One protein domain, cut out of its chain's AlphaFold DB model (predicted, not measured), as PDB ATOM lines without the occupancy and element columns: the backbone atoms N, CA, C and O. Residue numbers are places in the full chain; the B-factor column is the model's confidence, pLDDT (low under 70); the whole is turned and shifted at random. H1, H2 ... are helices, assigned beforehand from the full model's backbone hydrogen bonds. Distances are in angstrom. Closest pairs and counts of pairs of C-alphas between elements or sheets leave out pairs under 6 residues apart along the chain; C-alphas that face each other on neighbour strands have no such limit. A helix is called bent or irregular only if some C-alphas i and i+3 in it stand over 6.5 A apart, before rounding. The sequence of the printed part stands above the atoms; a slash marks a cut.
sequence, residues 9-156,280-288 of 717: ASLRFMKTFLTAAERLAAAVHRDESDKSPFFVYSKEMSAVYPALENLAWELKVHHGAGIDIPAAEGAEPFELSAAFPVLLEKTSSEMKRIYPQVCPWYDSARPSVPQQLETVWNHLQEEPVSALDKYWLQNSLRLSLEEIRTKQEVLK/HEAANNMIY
ATOM      1  N   ALA A   9     -11.306 111.493   8.041       71.50
ATOM      2  CA  ALA A   9     -10.098 111.147   8.786       71.50
ATOM      3  C   ALA A   9      -9.937 109.635   9.055       71.50
ATOM      4  O   ALA A   9      -8.854 109.097   8.820       71.50
ATOM      5  N   SER A  10     -10.997 108.925   9.463       75.56
ATOM      6  CA  SER A  10     -10.940 107.484   9.783       75.56
ATOM      7  C   SER A  10     -10.633 106.627   8.553       75.56
ATOM      8  O   SER A  10      -9.813 105.712   8.605       75.56
ATOM      9  N   LEU A  11     -11.202 106.986   7.395       80.38
ATOM     10  CA  LEU A  11     -10.893 106.343   6.108       80.38
ATOM     11  C   LEU A  11      -9.423 106.521   5.706       80.38
ATOM     12  O   LEU A  11      -8.831 105.615   5.117       80.38
ATOM     13  N   ARG A  12      -8.811 107.662   6.041       85.00
ATOM     14  CA  ARG A  12      -7.378 107.887   5.813       85.00
ATOM     15  C   ARG A  12      -6.521 107.044   6.756       85.00
ATOM     16  O   ARG A  12      -5.506 106.520   6.304       85.00
ATOM     17  N   PHE A  13      -6.922 106.853   8.016       85.88
ATOM     18  CA  PHE A  13      -6.222 105.952   8.945       85.88
ATOM     19  C   PHE A  13      -6.295 104.492   8.490       85.88
ATOM     20  O   PHE A  13      -5.255 103.852   8.368       85.88
ATOM     21  N   MET A  14      -7.477 104.004   8.108       87.25
ATOM     22  CA  MET A  14      -7.641 102.666   7.523       87.25
ATOM     23  C   MET A  14      -6.794 102.475   6.257       87.25
ATOM     24  O   MET A  14      -6.122 101.458   6.093       87.25
ATOM     25  N   LYS A  15      -6.743 103.484   5.374       88.50
ATOM     26  CA  LYS A  15      -5.882 103.434   4.181       88.50
ATOM     27  C   LYS A  15      -4.390 103.443   4.528       88.50
ATOM     28  O   LYS A  15      -3.596 102.825   3.823       88.50
ATOM     29  N   THR A  16      -4.009 104.118   5.611       89.12
ATOM     30  CA  THR A  16      -2.627 104.130   6.121       89.12
ATOM     31  C   THR A  16      -2.231 102.753   6.644       89.12
ATOM     32  O   THR A  16      -1.169 102.258   6.275       89.12
ATOM     33  N   PHE A  17      -3.115 102.101   7.406       90.94
ATOM     34  CA  PHE A  17      -2.929 100.730   7.881       90.94
ATOM     35  C   PHE A  17      -2.711  99.749   6.721       90.94
ATOM     36  O   PHE A  17      -1.697  99.056   6.696       90.94
ATOM     37  N   LEU A  18      -3.599  99.751   5.718       90.00
ATOM     38  CA  LEU A  18      -3.459  98.886   4.536       90.00
ATOM     39  C   LEU A  18      -2.148  99.143   3.780       90.00
ATOM     40  O   LEU A  18      -1.476  98.198   3.384       90.00
ATOM     41  N   THR A  19      -1.752 100.412   3.628       89.12
ATOM     42  CA  THR A  19      -0.490 100.769   2.955       89.12
ATOM     43  C   THR A  19       0.730 100.224   3.705       89.12
ATOM     44  O   THR A  19       1.691  99.783   3.079       89.12
ATOM     45  N   ALA A  20       0.712 100.248   5.043       87.38
ATOM     46  CA  ALA A  20       1.786  99.683   5.857       87.38
ATOM     47  C   ALA A  20       1.809  98.144   5.779       87.38
ATOM     48  O   ALA A  20       2.879  97.557   5.623       87.38
ATOM     49  N   ALA A  21       0.638  97.497   5.815       88.19
ATOM     50  CA  ALA A  21       0.510  96.045   5.694       88.19
ATOM     51  C   ALA A  21       1.022  95.519   4.338       88.19
ATOM     52  O   ALA A  21       1.805  94.574   4.308       88.19
ATOM     53  N   GLU A  22       0.661  96.174   3.225       87.81
ATOM     54  CA  GLU A  22       1.143  95.825   1.872       87.81
ATOM     55  C   GLU A  22       2.670  95.831   1.780       87.81
ATOM     56  O   GLU A  22       3.274  95.008   1.093       87.81
ATOM     57  N   ARG A  23       3.314  96.767   2.476       81.81
ATOM     58  CA  ARG A  23       4.768  96.922   2.428       81.81
ATOM     59  C   ARG A  23       5.498  95.901   3.254       81.81
ATOM     60  O   ARG A  23       6.520  95.399   2.794       81.81
ATOM     61  N   LEU A  24       4.994  95.611   4.447       80.88
ATOM     62  CA  LEU A  24       5.580  94.569   5.270       80.88
ATOM     63  C   LEU A  24       5.459  93.211   4.560       80.88
ATOM     64  O   LEU A  24       6.453  92.499   4.472       80.88
ATOM     65  N   ALA A  25       4.313  92.921   3.933       79.12
ATOM     66  CA  ALA A  25       4.144  91.730   3.095       79.12
ATOM     67  C   ALA A  25       5.137  91.684   1.917       79.12
ATOM     68  O   ALA A  25       5.799  90.674   1.683       79.12
ATOM     69  N   ALA A  26       5.325  92.804   1.212       76.38
ATOM     70  CA  ALA A  26       6.278  92.888   0.104       76.38
ATOM     71  C   ALA A  26       7.756  92.802   0.533       76.38
ATOM     72  O   ALA A  26       8.600  92.404  -0.270       76.38
ATOM     73  N   ALA A  27       8.090  93.203   1.764       66.81
ATOM     74  CA  ALA A  27       9.448  93.126   2.294       66.81
ATOM     75  C   ALA A  27       9.880  91.678   2.575       66.81
ATOM     76  O   ALA A  27      11.065  91.382   2.469       66.81
ATOM     77  N   VAL A  28       8.929  90.790   2.873       62.28
ATOM     78  CA  VAL A  28       9.204  89.390   3.227       62.28
ATOM     79  C   VAL A  28       9.238  88.454   2.021       62.28
ATOM     80  O   VAL A  28      10.018  87.513   2.011       62.28
ATOM     81  N   HIS A  29       8.527  88.763   0.934       55.81
ATOM     82  CA  HIS A  29       8.624  88.010  -0.328       55.81
ATOM     83  C   HIS A  29       9.965  88.157  -1.082       55.81
ATOM     84  O   HIS A  29      10.074  87.705  -2.218       55.81
ATOM     85  N   ARG A  30      10.982  88.818  -0.510       50.06
ATOM     86  CA  ARG A  30      12.292  89.022  -1.160       50.06
ATOM     87  C   ARG A  30      13.428  88.140  -0.636       50.06
ATOM     88  O   ARG A  30      14.477  88.164  -1.267       50.06
ATOM     89  N   ASP A  31      13.226  87.373   0.436       49.09
ATOM     90  CA  ASP A  31      14.244  86.480   1.014       49.09
ATOM     91  C   ASP A  31      13.660  85.071   1.217       49.09
ATOM     92  O   ASP A  31      13.138  84.738   2.277       49.09
ATOM     93  N   GLU A  32      13.705  84.235   0.174       42.47
ATOM     94  CA  GLU A  32      13.280  82.823   0.238       42.47
ATOM     95  C   GLU A  32      14.359  81.894   0.830       42.47
ATOM     96  O   GLU A  32      14.088  80.726   1.104       42.47
ATOM     97  N   SER A  33      15.587  82.386   1.040       45.53
ATOM     98  CA  SER A  33      16.735  81.566   1.452       45.53
ATOM     99  C   SER A  33      17.004  81.523   2.957       45.53
ATOM    100  O   SER A  33      17.796  80.687   3.385       45.53
ATOM    101  N   ASP A  34      16.358  82.367   3.766       46.81
ATOM    102  CA  ASP A  34      16.595  82.419   5.211       46.81
ATOM    103  C   ASP A  34      15.288  82.229   6.001       46.81
ATOM    104  O   ASP A  34      14.286  82.904   5.767       46.81
ATOM    105  N   LYS A  35      15.269  81.268   6.934       45.88
ATOM    106  CA  LYS A  35      14.073  80.906   7.726       45.88
ATOM    107  C   LYS A  35      13.836  81.863   8.904       45.88
ATOM    108  O   LYS A  35      12.742  81.878   9.470       45.88
ATOM    109  N   SER A  36      14.839  82.664   9.273       44.56
ATOM    110  CA  SER A  36      14.806  83.586  10.420       44.56
ATOM    111  C   SER A  36      13.799  84.755  10.272       44.56
ATOM    112  O   SER A  36      13.014  84.986  11.200       44.56
ATOM    113  N   PRO A  37      13.683  85.438   9.111       52.34
ATOM    114  CA  PRO A  37      12.708  86.519   8.905       52.34
ATOM    115  C   PRO A  37      11.250  86.040   8.861       52.34
ATOM    116  O   PRO A  37      10.336  86.791   9.209       52.34
ATOM    117  N   PHE A  38      11.018  84.781   8.474       56.03
ATOM    118  CA  PHE A  38       9.676  84.210   8.337       56.03
ATOM    119  C   PHE A  38       8.959  84.065   9.686       56.03
ATOM    120  O   PHE A  38       7.752  84.282   9.773       56.03
ATOM    121  N   PHE A  39       9.690  83.751  10.761       56.38
ATOM    122  CA  PHE A  39       9.097  83.571  12.091       56.38
ATOM    123  C   PHE A  39       8.637  84.900  12.708       56.38
ATOM    124  O   PHE A  39       7.531  84.993  13.244       56.38
ATOM    125  N   VAL A  40       9.457  85.952  12.588       59.44
ATOM    126  CA  VAL A  40       9.098  87.311  13.037       59.44
ATOM    127  C   VAL A  40       7.930  87.852  12.210       59.44
ATOM    128  O   VAL A  40       6.977  88.397  12.764       59.44
ATOM    129  N   TYR A  41       7.948  87.612  10.898       66.75
ATOM    130  CA  TYR A  41       6.857  87.975  10.001       66.75
ATOM    131  C   TYR A  41       5.543  87.261  10.331       66.75
ATOM    132  O   TYR A  41       4.520  87.922  10.493       66.75
ATOM    133  N   SER A  42       5.565  85.937  10.488       67.38
ATOM    134  CA  SER A  42       4.379  85.132  10.808       67.38
ATOM    135  C   SER A  42       3.751  85.543  12.141       67.38
ATOM    136  O   SER A  42       2.532  85.711  12.256       67.38
ATOM    137  N   LYS A  43       4.594  85.829  13.139       76.31
ATOM    138  CA  LYS A  43       4.163  86.349  14.437       76.31
ATOM    139  C   LYS A  43       3.478  87.713  14.327       76.31
ATOM    140  O   LYS A  43       2.447  87.930  14.956       76.31
ATOM    141  N   GLU A  44       4.029  88.639  13.549       77.38
ATOM    142  CA  GLU A  44       3.439  89.974  13.430       77.38
ATOM    143  C   GLU A  44       2.184  89.972  12.548       77.38
ATOM    144  O   GLU A  44       1.199  90.613  12.911       77.38
ATOM    145  N   MET A  45       2.160  89.197  11.456       79.44
ATOM    146  CA  MET A  45       0.991  89.050  10.575       79.44
ATOM    147  C   MET A  45      -0.197  88.412  11.289       79.44
ATOM    148  O   MET A  45      -1.305  88.939  11.216       79.44
ATOM    149  N   SER A  46       0.025  87.335  12.042       78.69
ATOM    150  CA  SER A  46      -1.022  86.746  12.886       78.69
ATOM    151  C   SER A  46      -1.523  87.737  13.943       78.69
ATOM    152  O   SER A  46      -2.727  87.855  14.155       78.69
ATOM    153  N   ALA A  47      -0.634  88.543  14.536       82.06
ATOM    154  CA  ALA A  47      -0.999  89.545  15.539       82.06
ATOM    155  C   ALA A  47      -1.713  90.795  14.982       82.06
ATOM    156  O   ALA A  47      -2.306  91.553  15.759       82.06
ATOM    157  N   VAL A  48      -1.632  91.076  13.675       84.31
ATOM    158  CA  VAL A  48      -2.387  92.165  13.016       84.31
ATOM    159  C   VAL A  48      -3.568  91.668  12.182       84.31
ATOM    160  O   VAL A  48      -4.407  92.489  11.804       84.31
ATOM    161  N   TYR A  49      -3.672  90.361  11.924       85.00
ATOM    162  CA  TYR A  49      -4.767  89.752  11.164       85.00
ATOM    163  C   TYR A  49      -6.152  90.202  11.645       85.00
ATOM    164  O   TYR A  49      -6.934  90.656  10.809       85.00
ATOM    165  N   PRO A  50      -6.453  90.222  12.959       83.50
ATOM    166  CA  PRO A  50      -7.781  90.619  13.417       83.50
ATOM    167  C   PRO A  50      -8.115  92.083  13.059       83.50
ATOM    168  O   PRO A  50      -9.255  92.431  12.756       83.50
ATOM    169  N   ALA A  51      -7.117  92.973  13.014       85.19
ATOM    170  CA  ALA A  51      -7.325  94.350  12.562       85.19
ATOM    171  C   ALA A  51      -7.659  94.426  11.062       85.19
ATOM    172  O   ALA A  51      -8.515  95.220  10.670       85.19
ATOM    173  N   LEU A  52      -7.017  93.597  10.233       87.12
ATOM    174  CA  LEU A  52      -7.326  93.487   8.806       87.12
ATOM    175  C   LEU A  52      -8.724  92.896   8.577       87.12
ATOM    176  O   LEU A  52      -9.469  93.400   7.737       87.12
ATOM    177  N   GLU A  53      -9.100  91.890   9.363       84.94
ATOM    178  CA  GLU A  53     -10.428  91.281   9.344       84.94
ATOM    179  C   GLU A  53     -11.528  92.300   9.678       84.94
ATOM    180  O   GLU A  53     -12.485  92.448   8.917       84.94
ATOM    181  N   ASN A  54     -11.358  93.084  10.749       83.06
ATOM    182  CA  ASN A  54     -12.297  94.151  11.115       83.06
ATOM    183  C   ASN A  54     -12.492  95.169   9.984       83.06
ATOM    184  O   ASN A  54     -13.617  95.607   9.733       83.06
ATOM    185  N   LEU A  55     -11.405  95.535   9.295       84.94
ATOM    186  CA  LEU A  55     -11.439  96.466   8.167       84.94
ATOM    187  C   LEU A  55     -12.184  95.857   6.971       84.94
ATOM    188  O   LEU A  55     -13.027  96.521   6.363       84.94
ATOM    189  N   ALA A  56     -11.911  94.590   6.652       82.88
ATOM    190  CA  ALA A  56     -12.597  93.858   5.594       82.88
ATOM    191  C   ALA A  56     -14.105  93.759   5.865       82.88
ATOM    192  O   ALA A  56     -14.915  94.048   4.978       82.88
ATOM    193  N   TRP A  57     -14.492  93.434   7.104       75.69
ATOM    194  CA  TRP A  57     -15.890  93.450   7.532       75.69
ATOM    195  C   TRP A  57     -16.500  94.844   7.412       75.69
ATOM    196  O   TRP A  57     -17.637  94.968   6.954       75.69
ATOM    197  N   GLU A  58     -15.749  95.901   7.742       76.69
ATOM    198  CA  GLU A  58     -16.285  97.261   7.707       76.69
ATOM    199  C   GLU A  58     -16.607  97.660   6.262       76.69
ATOM    200  O   GLU A  58     -17.680  98.212   5.984       76.69
ATOM    201  N   LEU A  59     -15.714  97.319   5.328       74.50
ATOM    202  CA  LEU A  59     -15.921  97.500   3.894       74.50
ATOM    203  C   LEU A  59     -17.080  96.644   3.365       74.50
ATOM    204  O   LEU A  59     -17.912  97.143   2.603       74.50
ATOM    205  N   LYS A  60     -17.204  95.388   3.795       75.38
ATOM    206  CA  LYS A  60     -18.302  94.509   3.372       75.38
ATOM    207  C   LYS A  60     -19.665  95.029   3.839       75.38
ATOM    208  O   LYS A  60     -20.558  95.252   3.025       75.38
ATOM    209  N   VAL A  61     -19.817  95.274   5.139       62.66
ATOM    210  CA  VAL A  61     -21.106  95.581   5.787       62.66
ATOM    211  C   VAL A  61     -21.577  97.000   5.496       62.66
ATOM    212  O   VAL A  61     -22.749  97.221   5.197       62.66
ATOM    213  N   HIS A  62     -20.677  97.979   5.593       65.56
ATOM    214  CA  HIS A  62     -21.057  99.389   5.503       65.56
ATOM    215  C   HIS A  62     -20.808 100.008   4.129       65.56
ATOM    216  O   HIS A  62     -21.313 101.102   3.866       65.56
ATOM    217  N   HIS A  63     -20.044  99.334   3.265       64.81
ATOM    218  CA  HIS A  63     -19.654  99.857   1.956       64.81
ATOM    219  C   HIS A  63     -19.968  98.920   0.785       64.81
ATOM    220  O   HIS A  63     -19.713  99.294  -0.358       64.81
ATOM    221  N   GLY A  64     -20.569  97.753   1.048       64.94
ATOM    222  CA  GLY A  64     -20.992  96.811   0.012       64.94
ATOM    223  C   GLY A  64     -19.827  96.193  -0.760       64.94
ATOM    224  O   GLY A  64     -19.981  95.883  -1.940       64.94
ATOM    225  N   ALA A  65     -18.656  96.070  -0.130       73.00
ATOM    226  CA  ALA A  65     -17.496  95.439  -0.744       73.00
ATOM    227  C   ALA A  65     -17.710  93.926  -0.910       73.00
ATOM    228  O   ALA A  65     -18.198  93.255   0.003       73.00
ATOM    229  N   GLY A  66     -17.316  93.383  -2.061       73.88
ATOM    230  CA  GLY A  66     -17.447  91.958  -2.395       73.88
ATOM    231  C   GLY A  66     -16.340  91.098  -1.781       73.88
ATOM    232  O   GLY A  66     -15.669  90.369  -2.502       73.88
ATOM    233  N   ILE A  67     -16.089  91.238  -0.477       78.00
ATOM    234  CA  ILE A  67     -14.977  90.563   0.205       78.00
ATOM    235  C   ILE A  67     -15.487  89.288   0.877       78.00
ATOM    236  O   ILE A  67     -16.372  89.334   1.735       78.00
ATOM    237  N   ASP A  68     -14.899  88.149   0.531       75.12
ATOM    238  CA  ASP A  68     -15.060  86.911   1.293       75.12
ATOM    239  C   ASP A  68     -14.049  86.881   2.427       75.12
ATOM    240  O   ASP A  68     -12.840  86.938   2.197       75.12
ATOM    241  N   ILE A  69     -14.570  86.845   3.652       71.12
ATOM    242  CA  ILE A  69     -13.785  86.928   4.877       71.12
ATOM    243  C   ILE A  69     -13.771  85.520   5.483       71.12
ATOM    244  O   ILE A  69     -14.853  85.007   5.791       71.12
ATOM    245  N   PRO A  70     -12.599  84.864   5.584       65.06
ATOM    246  CA  PRO A  70     -12.490  83.536   6.178       65.06
ATOM    247  C   PRO A  70     -12.871  83.573   7.661       65.06
ATOM    248  O   PRO A  70     -12.663  84.584   8.327       65.06
ATOM    249  N   ALA A  71     -13.406  82.473   8.190       55.81
ATOM    250  CA  ALA A  71     -13.611  82.352   9.630       55.81
ATOM    251  C   ALA A  71     -12.248  82.174  10.316       55.81
ATOM    252  O   ALA A  71     -11.582  81.169  10.088       55.81
ATOM    253  N   ALA A  72     -11.839  83.152  11.123       56.81
ATOM    254  CA  ALA A  72     -10.531  83.182  11.782       56.81
ATOM    255  C   ALA A  72     -10.571  82.765  13.267       56.81
ATOM    256  O   ALA A  72      -9.537  82.685  13.930       56.81
ATOM    257  N   GLU A  73     -11.763  82.514  13.811       54.59
ATOM    258  CA  GLU A  73     -11.966  82.198  15.226       54.59
ATOM    259  C   GLU A  73     -11.458  80.778  15.533       54.59
ATOM    260  O   GLU A  73     -12.021  79.795  15.054       54.59
ATOM    261  N   GLY A  74     -10.372  80.684  16.311       56.00
ATOM    262  CA  GLY A  74      -9.707  79.419  16.657       56.00
ATOM    263  C   GLY A  74      -8.630  78.949  15.671       56.00
ATOM    264  O   GLY A  74      -8.111  77.855  15.855       56.00
ATOM    265  N   ALA A  75      -8.289  79.751  14.657       66.88
ATOM    266  CA  ALA A  75      -7.226  79.427  13.709       66.88
ATOM    267  C   ALA A  75      -5.832  79.593  14.341       66.88
ATOM    268  O   ALA A  75      -5.575  80.552  15.080       66.88
ATOM    269  N   GLU A  76      -4.919  78.679  14.021       73.25
ATOM    270  CA  GLU A  76      -3.543  78.722  14.522       73.25
ATOM    271  C   GLU A  76      -2.781  79.932  13.936       73.25
ATOM    272  O   GLU A  76      -3.056  80.358  12.807       73.25
ATOM    273  N   PRO A  77      -1.771  80.497  14.632       71.12
ATOM    274  CA  PRO A  77      -1.012  81.654  14.143       71.12
ATOM    275  C   PRO A  77      -0.432  81.468  12.732       71.12
ATOM    276  O   PRO A  77      -0.355  82.423  11.958       71.12
ATOM    277  N   PHE A  78      -0.065  80.235  12.375       70.75
ATOM    278  CA  PHE A  78       0.402  79.898  11.031       70.75
ATOM    279  C   PHE A  78      -0.707  80.021   9.975       70.75
ATOM    280  O   PHE A  78      -0.480  80.613   8.920       70.75
ATOM    281  N   GLU A  79      -1.916  79.537  10.267       73.19
ATOM    282  CA  GLU A  79      -3.079  79.626   9.375       73.19
ATOM    283  C   GLU A  79      -3.498  81.085   9.159       73.19
ATOM    284  O   GLU A  79      -3.740  81.509   8.027       73.19
ATOM    285  N   LEU A  80      -3.494  81.888  10.229       77.62
ATOM    286  CA  LEU A  80      -3.755  83.327  10.156       77.62
ATOM    287  C   LEU A  80      -2.700  84.050   9.315       77.62
ATOM    288  O   LEU A  80      -3.037  84.877   8.466       77.62
ATOM    289  N   SER A  81      -1.420  83.720   9.506       75.75
ATOM    290  CA  SER A  81      -0.339  84.276   8.693       75.75
ATOM    291  C   SER A  81      -0.460  83.875   7.219       75.75
ATOM    292  O   SER A  81      -0.149  84.691   6.353       75.75
ATOM    293  N   ALA A  82      -0.905  82.654   6.915       76.50
ATOM    294  CA  ALA A  82      -1.104  82.179   5.545       76.50
ATOM    295  C   ALA A  82      -2.322  82.838   4.873       76.50
ATOM    296  O   ALA A  82      -2.281  83.170   3.688       76.50
ATOM    297  N   ALA A  83      -3.393  83.090   5.628       81.12
ATOM    298  CA  ALA A  83      -4.593  83.761   5.134       81.12
ATOM    299  C   ALA A  83      -4.415  85.284   4.976       81.12
ATOM    300  O   ALA A  83      -5.166  85.923   4.229       81.12
ATOM    301  N   PHE A  84      -3.440  85.885   5.670       85.94
ATOM    302  CA  PHE A  84      -3.236  87.335   5.707       85.94
ATOM    303  C   PHE A  84      -3.027  87.971   4.317       85.94
ATOM    304  O   PHE A  84      -3.752  88.920   4.006       85.94
ATOM    305  N   PRO A  85      -2.119  87.481   3.442       83.12
ATOM    306  CA  PRO A  85      -1.877  88.102   2.137       83.12
ATOM    307  C   PRO A  85      -3.117  88.079   1.237       83.12
ATOM    308  O   PRO A  85      -3.418  89.073   0.578       83.12
ATOM    309  N   VAL A  86      -3.880  86.981   1.276       83.81
ATOM    310  CA  VAL A  86      -5.101  86.797   0.475       83.81
ATOM    311  C   VAL A  86      -6.176  87.801   0.883       83.81
ATOM    312  O   VAL A  86      -6.791  88.456   0.035       83.81
ATOM    313  N   LEU A  87      -6.407  87.954   2.190       88.69
ATOM    314  CA  LEU A  87      -7.375  88.925   2.694       88.69
ATOM    315  C   LEU A  87      -6.904  90.361   2.433       88.69
ATOM    316  O   LEU A  87      -7.719  91.214   2.068       88.69
ATOM    317  N   LEU A  88      -5.604  90.631   2.579       90.88
ATOM    318  CA  LEU A  88      -5.013  91.949   2.359       90.88
ATOM    319  C   LEU A  88      -5.191  92.407   0.913       90.88
ATOM    320  O   LEU A  88      -5.624  93.537   0.681       90.88
ATOM    321  N   GLU A  89      -4.901  91.536  -0.050       88.75
ATOM    322  CA  GLU A  89      -5.033  91.829  -1.475       88.75
ATOM    323  C   GLU A  89      -6.478  92.187  -1.846       88.75
ATOM    324  O   GLU A  89      -6.729  93.236  -2.455       88.75
ATOM    325  N   LYS A  90      -7.444  91.358  -1.424       86.88
ATOM    326  CA  LYS A  90      -8.876  91.591  -1.670       86.88
ATOM    327  C   LYS A  90      -9.348  92.893  -1.028       86.88
ATOM    328  O   LYS A  90      -9.987  93.723  -1.676       86.88
ATOM    329  N   THR A  91      -8.987  93.101   0.236       89.69
ATOM    330  CA  THR A  91      -9.403  94.274   1.014       89.69
ATOM    331  C   THR A  91      -8.807  95.562   0.451       89.69
ATOM    332  O   THR A  91      -9.507  96.565   0.304       89.69
ATOM    333  N   SER A  92      -7.529  95.540   0.068       89.62
ATOM    334  CA  SER A  92      -6.863  96.683  -0.556       89.62
ATOM    335  C   SER A  92      -7.436  97.010  -1.935       89.62
ATOM    336  O   SER A  92      -7.684  98.182  -2.237       89.62
ATOM    337  N   SER A  93      -7.705  95.993  -2.758       88.06
ATOM    338  CA  SER A  93      -8.324  96.167  -4.077       88.06
ATOM    339  C   SER A  93      -9.697  96.831  -3.965       88.06
ATOM    340  O   SER A  93      -9.961  97.830  -4.638       88.06
ATOM    341  N   GLU A  94     -10.535  96.363  -3.038       87.62
ATOM    342  CA  GLU A  94     -11.845  96.959  -2.775       87.62
ATOM    343  C   GLU A  94     -11.735  98.379  -2.203       87.62
ATOM    344  O   GLU A  94     -12.444  99.281  -2.653       87.62
ATOM    345  N   MET A  95     -10.798  98.642  -1.286       87.50
ATOM    346  CA  MET A  95     -10.559  99.992  -0.760       87.50
ATOM    347  C   MET A  95     -10.120 100.968  -1.864       87.50
ATOM    348  O   MET A  95     -10.579 102.112  -1.904       87.50
ATOM    349  N   LYS A  96      -9.254 100.535  -2.790       87.56
ATOM    350  CA  LYS A  96      -8.824 101.337  -3.951       87.56
ATOM    351  C   LYS A  96      -9.977 101.578  -4.929       87.56
ATOM    352  O   LYS A  96     -10.079 102.682  -5.462       87.56
ATOM    353  N   ARG A  97     -10.857 100.588  -5.120       86.19
ATOM    354  CA  ARG A  97     -12.046 100.676  -5.985       86.19
ATOM    355  C   ARG A  97     -13.105 101.626  -5.427       86.19
ATOM    356  O   ARG A  97     -13.616 102.467  -6.162       86.19
ATOM    357  N   ILE A  98     -13.442 101.495  -4.144       82.81
ATOM    358  CA  ILE A  98     -14.510 102.266  -3.490       82.81
ATOM    359  C   ILE A  98     -14.024 103.686  -3.146       82.81
ATOM    360  O   ILE A  98     -14.794 104.645  -3.241       82.81
ATOM    361  N   TYR A  99     -12.740 103.845  -2.794       84.19
ATOM    362  CA  TYR A  99     -12.150 105.102  -2.315       84.19
ATOM    363  C   TYR A  99     -10.814 105.476  -3.000       84.19
ATOM    364  O   TYR A  99      -9.781 105.636  -2.325       84.19
ATOM    365  N   PRO A 100     -10.797 105.697  -4.331       80.31
ATOM    366  CA  PRO A 100      -9.576 106.051  -5.062       80.31
ATOM    367  C   PRO A 100      -8.979 107.401  -4.627       80.31
ATOM    368  O   PRO A 100      -7.762 107.541  -4.538       80.31
ATOM    369  N   GLN A 101      -9.824 108.373  -4.281       81.19
ATOM    370  CA  GLN A 101      -9.460 109.750  -3.921       81.19
ATOM    371  C   GLN A 101      -8.975 109.940  -2.474       81.19
ATOM    372  O   GLN A 101      -8.509 111.020  -2.113       81.19
ATOM    373  N   VAL A 102      -9.123 108.931  -1.614       83.69
ATOM    374  CA  VAL A 102      -8.648 109.007  -0.225       83.69
ATOM    375  C   VAL A 102      -7.134 108.804  -0.234       83.69
ATOM    376  O   VAL A 102      -6.665 107.826  -0.797       83.69
ATOM    377  N   CYS A 103      -6.351 109.685   0.381       82.06
ATOM    378  CA  CYS A 103      -4.908 109.471   0.556       82.06
ATOM    379  C   CYS A 103      -4.621 108.955   1.972       82.06
ATOM    380  O   CYS A 103      -5.309 109.389   2.896       82.06
ATOM    381  N   PRO A 104      -3.632 108.068   2.183       87.12
ATOM    382  CA  PRO A 104      -3.187 107.739   3.535       87.12
ATOM    383  C   PRO A 104      -2.664 108.998   4.247       87.12
ATOM    384  O   PRO A 104      -2.224 109.954   3.603       87.12
ATOM    385  N   TRP A 105      -2.727 109.003   5.576       84.44
ATOM    386  CA  TRP A 105      -2.280 110.113   6.419       84.44
ATOM    387  C   TRP A 105      -0.773 110.339   6.343       84.44
ATOM    388  O   TRP A 105      -0.315 111.479   6.316       84.44
ATOM    389  N   TYR A 106      -0.009 109.254   6.286       85.94
ATOM    390  CA  TYR A 106       1.431 109.296   6.105       85.94
ATOM    391  C   TYR A 106       1.910 108.057   5.353       85.94
ATOM    392  O   TYR A 106       1.157 107.114   5.108       85.94
ATOM    393  N   ASP A 107       3.174 108.092   4.955       82.00
ATOM    394  CA  ASP A 107       3.814 107.068   4.149       82.00
ATOM    395  C   ASP A 107       5.159 106.702   4.796       82.00
ATOM    396  O   ASP A 107       6.109 107.479   4.712       82.00
ATOM    397  N   SER A 108       5.238 105.508   5.401       74.44
ATOM    398  CA  SER A 108       6.409 104.988   6.140       74.44
ATOM    399  C   SER A 108       7.721 104.942   5.341       74.44
ATOM    400  O   SER A 108       8.799 104.892   5.926       74.44
ATOM    401  N   ALA A 109       7.662 104.987   4.008       71.12
ATOM    402  CA  ALA A 109       8.829 104.886   3.139       71.12
ATOM    403  C   ALA A 109       9.490 106.245   2.881       71.12
ATOM    404  O   ALA A 109      10.567 106.308   2.281       71.12
ATOM    405  N   ARG A 110       8.858 107.349   3.295       75.75
ATOM    406  CA  ARG A 110       9.378 108.691   3.038       75.75
ATOM    407  C   ARG A 110      10.314 109.147   4.161       75.75
ATOM    408  O   ARG A 110       9.983 109.018   5.333       75.75
ATOM    409  N   PRO A 111      11.434 109.816   3.843       67.81
ATOM    410  CA  PRO A 111      12.291 110.429   4.864       67.81
ATOM    411  C   PRO A 111      11.566 111.470   5.735       67.81
ATOM    412  O   PRO A 111      11.991 111.757   6.850       67.81
ATOM    413  N   SER A 112      10.460 112.031   5.238       77.44
ATOM    414  CA  SER A 112       9.632 113.014   5.938       77.44
ATOM    415  C   SER A 112       8.608 112.403   6.900       77.44
ATOM    416  O   SER A 112       7.789 113.151   7.425       77.44
ATOM    417  N   VAL A 113       8.629 111.087   7.157       81.31
ATOM    418  CA  VAL A 113       7.712 110.412   8.101       81.31
ATOM    419  C   VAL A 113       7.558 111.161   9.430       81.31
ATOM    420  O   VAL A 113       6.417 111.395   9.815       81.31
ATOM    421  N   PRO A 114       8.629 111.631  10.101       79.00
ATOM    422  CA  PRO A 114       8.481 112.395  11.341       79.00
ATOM    423  C   PRO A 114       7.652 113.678  11.169       79.00
ATOM    424  O   PRO A 114       6.778 113.953  11.980       79.00
ATOM    425  N   GLN A 115       7.852 114.421  10.073       81.75
ATOM    426  CA  GLN A 115       7.089 115.642   9.766       81.75
ATOM    427  C   GLN A 115       5.627 115.331   9.410       81.75
ATOM    428  O   GLN A 115       4.708 116.068   9.770       81.75
ATOM    429  N   GLN A 116       5.397 114.225   8.695       84.94
ATOM    430  CA  GLN A 116       4.049 113.756   8.375       84.94
ATOM    431  C   GLN A 116       3.301 113.342   9.643       84.94
ATOM    432  O   GLN A 116       2.155 113.734   9.828       84.94
ATOM    433  N   LEU A 117       3.957 112.605  10.537       81.94
ATOM    434  CA  LEU A 117       3.385 112.179  11.810       81.94
ATOM    435  C   LEU A 117       3.143 113.344  12.763       81.94
ATOM    436  O   LEU A 117       2.138 113.333  13.457       81.94
ATOM    437  N   GLU A 118       3.993 114.367  12.760       81.56
ATOM    438  CA  GLU A 118       3.746 115.600  13.512       81.56
ATOM    439  C   GLU A 118       2.484 116.314  13.000       81.56
ATOM    440  O   GLU A 118       1.667 116.783  13.785       81.56
ATOM    441  N   THR A 119       2.253 116.298  11.683       81.62
ATOM    442  CA  THR A 119       1.011 116.814  11.077       81.62
ATOM    443  C   THR A 119      -0.209 115.984  11.486       81.62
ATOM    444  O   THR A 119      -1.249 116.545  11.826       81.62
ATOM    445  N   VAL A 120      -0.081 114.652  11.491       82.94
ATOM    446  CA  VAL A 120      -1.123 113.739  11.987       82.94
ATOM    447  C   VAL A 120      -1.404 114.010  13.462       82.94
ATOM    448  O   VAL A 120      -2.561 114.128  13.843       82.94
ATOM    449  N   TRP A 121      -0.368 114.169  14.284       76.62
ATOM    450  CA  TRP A 121      -0.503 114.405  15.717       76.62
ATOM    451  C   TRP A 121      -1.149 115.750  16.028       76.62
ATOM    452  O   TRP A 121      -2.058 115.805  16.847       76.62
ATOM    453  N   ASN A 122      -0.755 116.817  15.336       78.50
ATOM    454  CA  ASN A 122      -1.392 118.124  15.483       78.50
ATOM    455  C   ASN A 122      -2.881 118.056  15.125       78.50
ATOM    456  O   ASN A 122      -3.713 118.556  15.876       78.50
ATOM    457  N   HIS A 123      -3.236 117.336  14.056       73.62
ATOM    458  CA  HIS A 123      -4.637 117.100  13.712       73.62
ATOM    459  C   HIS A 123      -5.388 116.306  14.799       73.62
ATOM    460  O   HIS A 123      -6.522 116.641  15.130       73.62
ATOM    461  N   LEU A 124      -4.743 115.307  15.415       71.12
ATOM    462  CA  LEU A 124      -5.298 114.551  16.548       71.12
ATOM    463  C   LEU A 124      -5.493 115.401  17.822       71.12
ATOM    464  O   LEU A 124      -6.225 114.985  18.714       71.12
ATOM    465  N   GLN A 125      -4.831 116.554  17.946       67.69
ATOM    466  CA  GLN A 125      -5.005 117.475  19.079       67.69
ATOM    467  C   GLN A 125      -6.083 118.542  18.816       67.69
ATOM    468  O   GLN A 125      -6.634 119.100  19.764       67.69
ATOM    469  N   GLU A 126      -6.384 118.839  17.550       65.19
ATOM    470  CA  GLU A 126      -7.342 119.879  17.147       65.19
ATOM    471  C   GLU A 126      -8.805 119.396  17.143       65.19
ATOM    472  O   GLU A 126      -9.713 120.194  17.384       65.19
ATOM    473  N   GLU A 127      -9.050 118.100  16.920       59.41
ATOM    474  CA  GLU A 127     -10.386 117.489  16.932       59.41
ATOM    475  C   GLU A 127     -10.491 116.373  17.991       59.41
ATOM    476  O   GLU A 127      -9.514 115.670  18.240       59.41
ATOM    477  N   PRO A 128     -11.662 116.148  18.625       59.12
ATOM    478  CA  PRO A 128     -11.854 115.010  19.519       59.12
ATOM    479  C   PRO A 128     -11.777 113.692  18.731       59.12
ATOM    480  O   PRO A 128     -12.721 113.285  18.056       59.12
ATOM    481  N   VAL A 129     -10.625 113.032  18.824       62.53
ATOM    482  CA  VAL A 129     -10.308 111.778  18.130       62.53
ATOM    483  C   VAL A 129     -11.109 110.617  18.710       62.53
ATOM    484  O   VAL A 129     -11.150 110.433  19.930       62.53
ATOM    485  N   SER A 130     -11.697 109.785  17.847       73.44
ATOM    486  CA  SER A 130     -12.386 108.577  18.302       73.44
ATOM    487  C   SER A 130     -11.389 107.521  18.805       73.44
ATOM    488  O   SER A 130     -10.271 107.402  18.300       73.44
ATOM    489  N   ALA A 131     -11.787 106.704  19.783       75.56
ATOM    490  CA  ALA A 131     -10.963 105.583  20.257       75.56
ATOM    491  C   ALA A 131     -10.573 104.618  19.114       75.56
ATOM    492  O   ALA A 131      -9.485 104.041  19.120       75.56
ATOM    493  N   LEU A 132     -11.422 104.522  18.089       75.88
ATOM    494  CA  LEU A 132     -11.193 103.729  16.889       75.88
ATOM    495  C   LEU A 132     -10.087 104.306  15.984       75.88
ATOM    496  O   LEU A 132      -9.277 103.554  15.448       75.88
ATOM    497  N   ASP A 133      -9.982 105.630  15.849       79.50
ATOM    498  CA  ASP A 133      -8.894 106.254  15.077       79.50
ATOM    499  C   ASP A 133      -7.527 106.001  15.733       79.50
ATOM    500  O   ASP A 133      -6.541 105.728  15.044       79.50
ATOM    501  N   LYS A 134      -7.475 106.010  17.073       82.12
ATOM    502  CA  LYS A 134      -6.265 105.649  17.832       82.12
ATOM    503  C   LYS A 134      -5.869 104.187  17.627       82.12
ATOM    504  O   LYS A 134      -4.682 103.902  17.478       82.12
ATOM    505  N   TYR A 135      -6.842 103.277  17.568       86.12
ATOM    506  CA  TYR A 135      -6.619 101.857  17.277       86.12
ATOM    507  C   TYR A 135      -5.996 101.633  15.891       86.12
ATOM    508  O   TYR A 135      -4.997 100.919  15.757       86.12
ATOM    509  N   TRP A 136      -6.538 102.284  14.858       85.88
ATOM    510  CA  TRP A 136      -5.985 102.195  13.504       85.88
ATOM    511  C   TRP A 136      -4.582 102.793  13.417       85.88
ATOM    512  O   TRP A 136      -3.697 102.214  12.782       85.88
ATOM    513  N   LEU A 137      -4.357 103.928  14.080       86.00
ATOM    514  CA  LEU A 137      -3.051 104.569  14.122       86.00
ATOM    515  C   LEU A 137      -2.009 103.700  14.834       86.00
ATOM    516  O   LEU A 137      -0.916 103.530  14.304       86.00
ATOM    517  N   GLN A 138      -2.339 103.095  15.976       87.62
ATOM    518  CA  GLN A 138      -1.426 102.201  16.693       87.62
ATOM    519  C   GLN A 138      -0.973 101.036  15.810       87.62
ATOM    520  O   GLN A 138       0.227 100.793  15.673       87.62
ATOM    521  N   ASN A 139      -1.920 100.338  15.178       88.06
ATOM    522  CA  ASN A 139      -1.603  99.204  14.315       88.06
ATOM    523  C   ASN A 139      -0.806  99.635  13.071       88.06
ATOM    524  O   ASN A 139       0.122  98.938  12.670       88.06
ATOM    525  N   SER A 140      -1.087 100.821  12.521       87.94
ATOM    526  CA  SER A 140      -0.301 101.403  11.422       87.94
ATOM    527  C   SER A 140       1.142 101.709  11.836       87.94
ATOM    528  O   SER A 140       2.078 101.410  11.092       87.94
ATOM    529  N   LEU A 141       1.343 102.294  13.021       87.81
ATOM    530  CA  LEU A 141       2.664 102.641  13.549       87.81
ATOM    531  C   LEU A 141       3.477 101.392  13.895       87.81
ATOM    532  O   LEU A 141       4.668 101.360  13.598       87.81
ATOM    533  N   ARG A 142       2.836 100.361  14.463       87.81
ATOM    534  CA  ARG A 142       3.457  99.056  14.737       87.81
ATOM    535  C   ARG A 142       3.980  98.414  13.455       87.81
ATOM    536  O   ARG A 142       5.169  98.130  13.374       87.81
ATOM    537  N   LEU A 143       3.123  98.282  12.439       86.56
ATOM    538  CA  LEU A 143       3.514  97.738  11.132       86.56
ATOM    539  C   LEU A 143       4.634  98.559  10.480       86.56
ATOM    540  O   LEU A 143       5.580  97.996   9.940       86.56
ATOM    541  N   SER A 144       4.562  99.891  10.574       86.44
ATOM    542  CA  SER A 144       5.597 100.786  10.036       86.44
ATOM    543  C   SER A 144       6.937 100.651  10.768       86.44
ATOM    544  O   SER A 144       7.990 100.773  10.151       86.44
ATOM    545  N   LEU A 145       6.918 100.440  12.088       86.50
ATOM    546  CA  LEU A 145       8.130 100.237  12.881       86.50
ATOM    547  C   LEU A 145       8.774  98.893  12.540       86.50
ATOM    548  O   LEU A 145       9.991  98.833  12.373       86.50
ATOM    549  N   GLU A 146       7.961  97.849  12.402       85.00
ATOM    550  CA  GLU A 146       8.449  96.525  12.038       85.00
ATOM    551  C   GLU A 146       9.030  96.510  10.622       85.00
ATOM    552  O   GLU A 146      10.137  96.028  10.430       85.00
ATOM    553  N   GLU A 147       8.391  97.188   9.663       82.69
ATOM    554  CA  GLU A 147       8.951  97.401   8.320       82.69
ATOM    555  C   GLU A 147      10.363  98.017   8.374       82.69
ATOM    556  O   GLU A 147      11.251  97.645   7.601       82.69
ATOM    557  N   ILE A 148      10.596  98.973   9.280       82.44
ATOM    558  CA  ILE A 148      11.913  99.597   9.442       82.44
ATOM    559  C   ILE A 148      12.911  98.639  10.099       82.44
ATOM    560  O   ILE A 148      14.064  98.611   9.671       82.44
ATOM    561  N   ARG A 149      12.488  97.845  11.087       83.06
ATOM    562  CA  ARG A 149      13.336  96.823  11.719       83.06
ATOM    563  C   ARG A 149      13.748  95.744  10.731       83.06
ATOM    564  O   ARG A 149      14.936  95.478  10.616       83.06
ATOM    565  N   THR A 150      12.817  95.224   9.932       79.50
ATOM    566  CA  THR A 150      13.135  94.275   8.856       79.50
ATOM    567  C   THR A 150      14.172  94.870   7.903       79.50
ATOM    568  O   THR A 150      15.152  94.219   7.561       79.50
ATOM    569  N   LYS A 151      14.040  96.152   7.529       80.06
ATOM    570  CA  LYS A 151      15.056  96.839   6.711       80.06
ATOM    571  C   LYS A 151      16.401  97.005   7.425       80.06
ATOM    572  O   LYS A 151      17.431  96.984   6.757       80.06
ATOM    573  N   GLN A 152      16.417  97.212   8.742       81.81
ATOM    574  CA  GLN A 152      17.651  97.264   9.532       81.81
ATOM    575  C   GLN A 152      18.338  95.894   9.579       81.81
ATOM    576  O   GLN A 152      19.542  95.843   9.346       81.81
ATOM    577  N   GLU A 153      17.596  94.804   9.774       81.75
ATOM    578  CA  GLU A 153      18.142  93.440   9.726       81.75
ATOM    579  C   GLU A 153      18.690  93.096   8.336       81.75
ATOM    580  O   GLU A 153      19.805  92.606   8.218       81.75
ATOM    581  N   VAL A 154      18.004  93.488   7.257       82.19
ATOM    582  CA  VAL A 154      18.545  93.337   5.892       82.19
ATOM    583  C   VAL A 154      19.870  94.097   5.722       82.19
ATOM    584  O   VAL A 154      20.799  93.610   5.081       82.19
ATOM    585  N   LEU A 155      20.004  95.295   6.300       84.56
ATOM    586  CA  LEU A 155      21.271  96.038   6.274       84.56
ATOM    587  C   LEU A 155      22.370  95.368   7.113       84.56
ATOM    588  O   LEU A 155      23.549  95.518   6.788       84.56
ATOM    589  N   LYS A 156      21.987  94.666   8.181       84.81
ATOM    590  CA  LYS A 156      22.879  93.878   9.030       84.81
ATOM    591  C   LYS A 156      23.388  92.646   8.282       84.81
ATOM    592  O   LYS A 156      24.595  92.458   8.208       84.81
ATOM    593  N   HIS A 280      -8.339  94.869  20.553       68.69
ATOM    594  CA  HIS A 280      -8.982  94.408  19.319       68.69
ATOM    595  C   HIS A 280     -10.475  94.107  19.529       68.69
ATOM    596  O   HIS A 280     -11.297  94.557  18.740       68.69
ATOM    597  N   GLU A 281     -10.830  93.438  20.627       64.50
ATOM    598  CA  GLU A 281     -12.215  93.149  21.005       64.50
ATOM    599  C   GLU A 281     -13.005  94.427  21.319       64.50
ATOM    600  O   GLU A 281     -14.121  94.599  20.839       64.50
ATOM    601  N   ALA A 282     -12.418  95.381  22.048       68.00
ATOM    602  CA  ALA A 282     -13.059  96.666  22.314       68.00
ATOM    603  C   ALA A 282     -13.246  97.490  21.028       68.00
ATOM    604  O   ALA A 282     -14.288  98.110  20.849       68.00
ATOM    605  N   ALA A 283     -12.278  97.470  20.109       67.62
ATOM    606  CA  ALA A 283     -12.382  98.101  18.799       67.62
ATOM    607  C   ALA A 283     -13.436  97.400  17.934       67.62
ATOM    608  O   ALA A 283     -14.255  98.077  17.321       67.62
ATOM    609  N   ASN A 284     -13.480  96.066  17.946       66.88
ATOM    610  CA  ASN A 284     -14.515  95.269  17.294       66.88
ATOM    611  C   ASN A 284     -15.901  95.636  17.842       66.88
ATOM    612  O   ASN A 284     -16.792  95.952  17.070       66.88
ATOM    613  N   ASN A 285     -16.053  95.745  19.165       60.38
ATOM    614  CA  ASN A 285     -17.279  96.190  19.832       60.38
ATOM    615  C   ASN A 285     -17.610  97.673  19.574       60.38
ATOM    616  O   ASN A 285     -18.764  98.077  19.643       60.38
ATOM    617  N   MET A 286     -16.629  98.522  19.261       67.06
ATOM    618  CA  MET A 286     -16.874  99.912  18.853       67.06
ATOM    619  C   MET A 286     -17.312 100.023  17.386       67.06
ATOM    620  O   MET A 286     -18.148 100.870  17.070       67.06
ATOM    621  N   ILE A 287     -16.763  99.184  16.499       61.75
ATOM    622  CA  ILE A 287     -17.160  99.083  15.083       61.75
ATOM    623  C   ILE A 287     -18.522  98.364  14.972       61.75
ATOM    624  O   ILE A 287     -19.387  98.782  14.202       61.75
ATOM    625  N   TYR A 288     -18.738  97.345  15.809       57.62
ATOM    626  CA  TYR A 288     -19.910  96.471  15.887       57.62
ATOM    627  C   TYR A 288     -20.347  96.258  17.352       57.62
ATOM    628  O   TYR A 288     -19.998  95.250  17.967       57.62
TER     629      TYR A 288
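Overview. This is residues 9 to 156 and 280 to 288 of the 717 residues of an uncharacterized protein of Azospirillum sp (UniProt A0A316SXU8). The bent helix H2 and the kinked H3 pack together on one side of H1, while H5 runs side by side with H1; the short H6 joins H2b to the first residues of H5. H4 lies off on the far side of H1 and H5, touching no helix. The printed part has 157 residues with six named helices, H1 to H6, and no named strand: all helix. It is compact, with a radius of gyration of the C-alphas of 15.6 A and spans of 46 by 38 by 29 A.

Arrangement. The hub is H2, residues 36 to 63, assigned as one helix by its hydrogen bonds but bent: C-alphas 47 and 50 are 7.2 A apart, and H2a, residues 36 to 47, and H2b, residues 50 to 63, stand at 46 degrees. H3, residues 77 to 98, touches H2b, closest C-alphas Ala 56 and Thr 91, 5.6 A. H1, residues 9 to 28, touches H3 at a steep tilt of 50 degrees, closest C-alphas Leu 18 and Ser 92, 6.5 A. H5, residues 131 to 156, touches H1 at a shallow tilt of 23 degrees, the same way, closest C-alphas Phe 17 and Ser 140, 4.5 A. H1, H2a and H5 form an up-and-down bundle, each running against the one before; H1 and H2a, a hairpin, only just touch, with 3 pairs of C-alphas within 8 A. H6, residues 280 to 287, touches H2b, closest C-alphas Asn 54 and Asn 284, 6.7 A. H4, residues 113 to 126, is apart from H1 and H5. O i to N i+4 pairs are within hydrogen-bond range throughout H1, H2b, H4, H5 and H6, in 7 of 8 for H2a and 16 of 18 for H3.

Along the chain. H1 begins at C-alpha 9 (-10.098, 111.147, 8.786) and is 29.6 A long. H3, 30.3 A, is only just irregular, C-alphas 82 and 85 being 6.9 A apart. H5, 37.5 A, ends at C-alpha 156 (22.879, 93.878, 9.030).

Size, cuts and confidence. Residues 157 to 279 are not printed; C-alphas 156 and 280 are 33.5 A apart. The links H2 to H3 and H3 to H4 are long. Mean pLDDT of the printed part is 76.1; residues 27 to 42 and 280 to 288 are among those under 70.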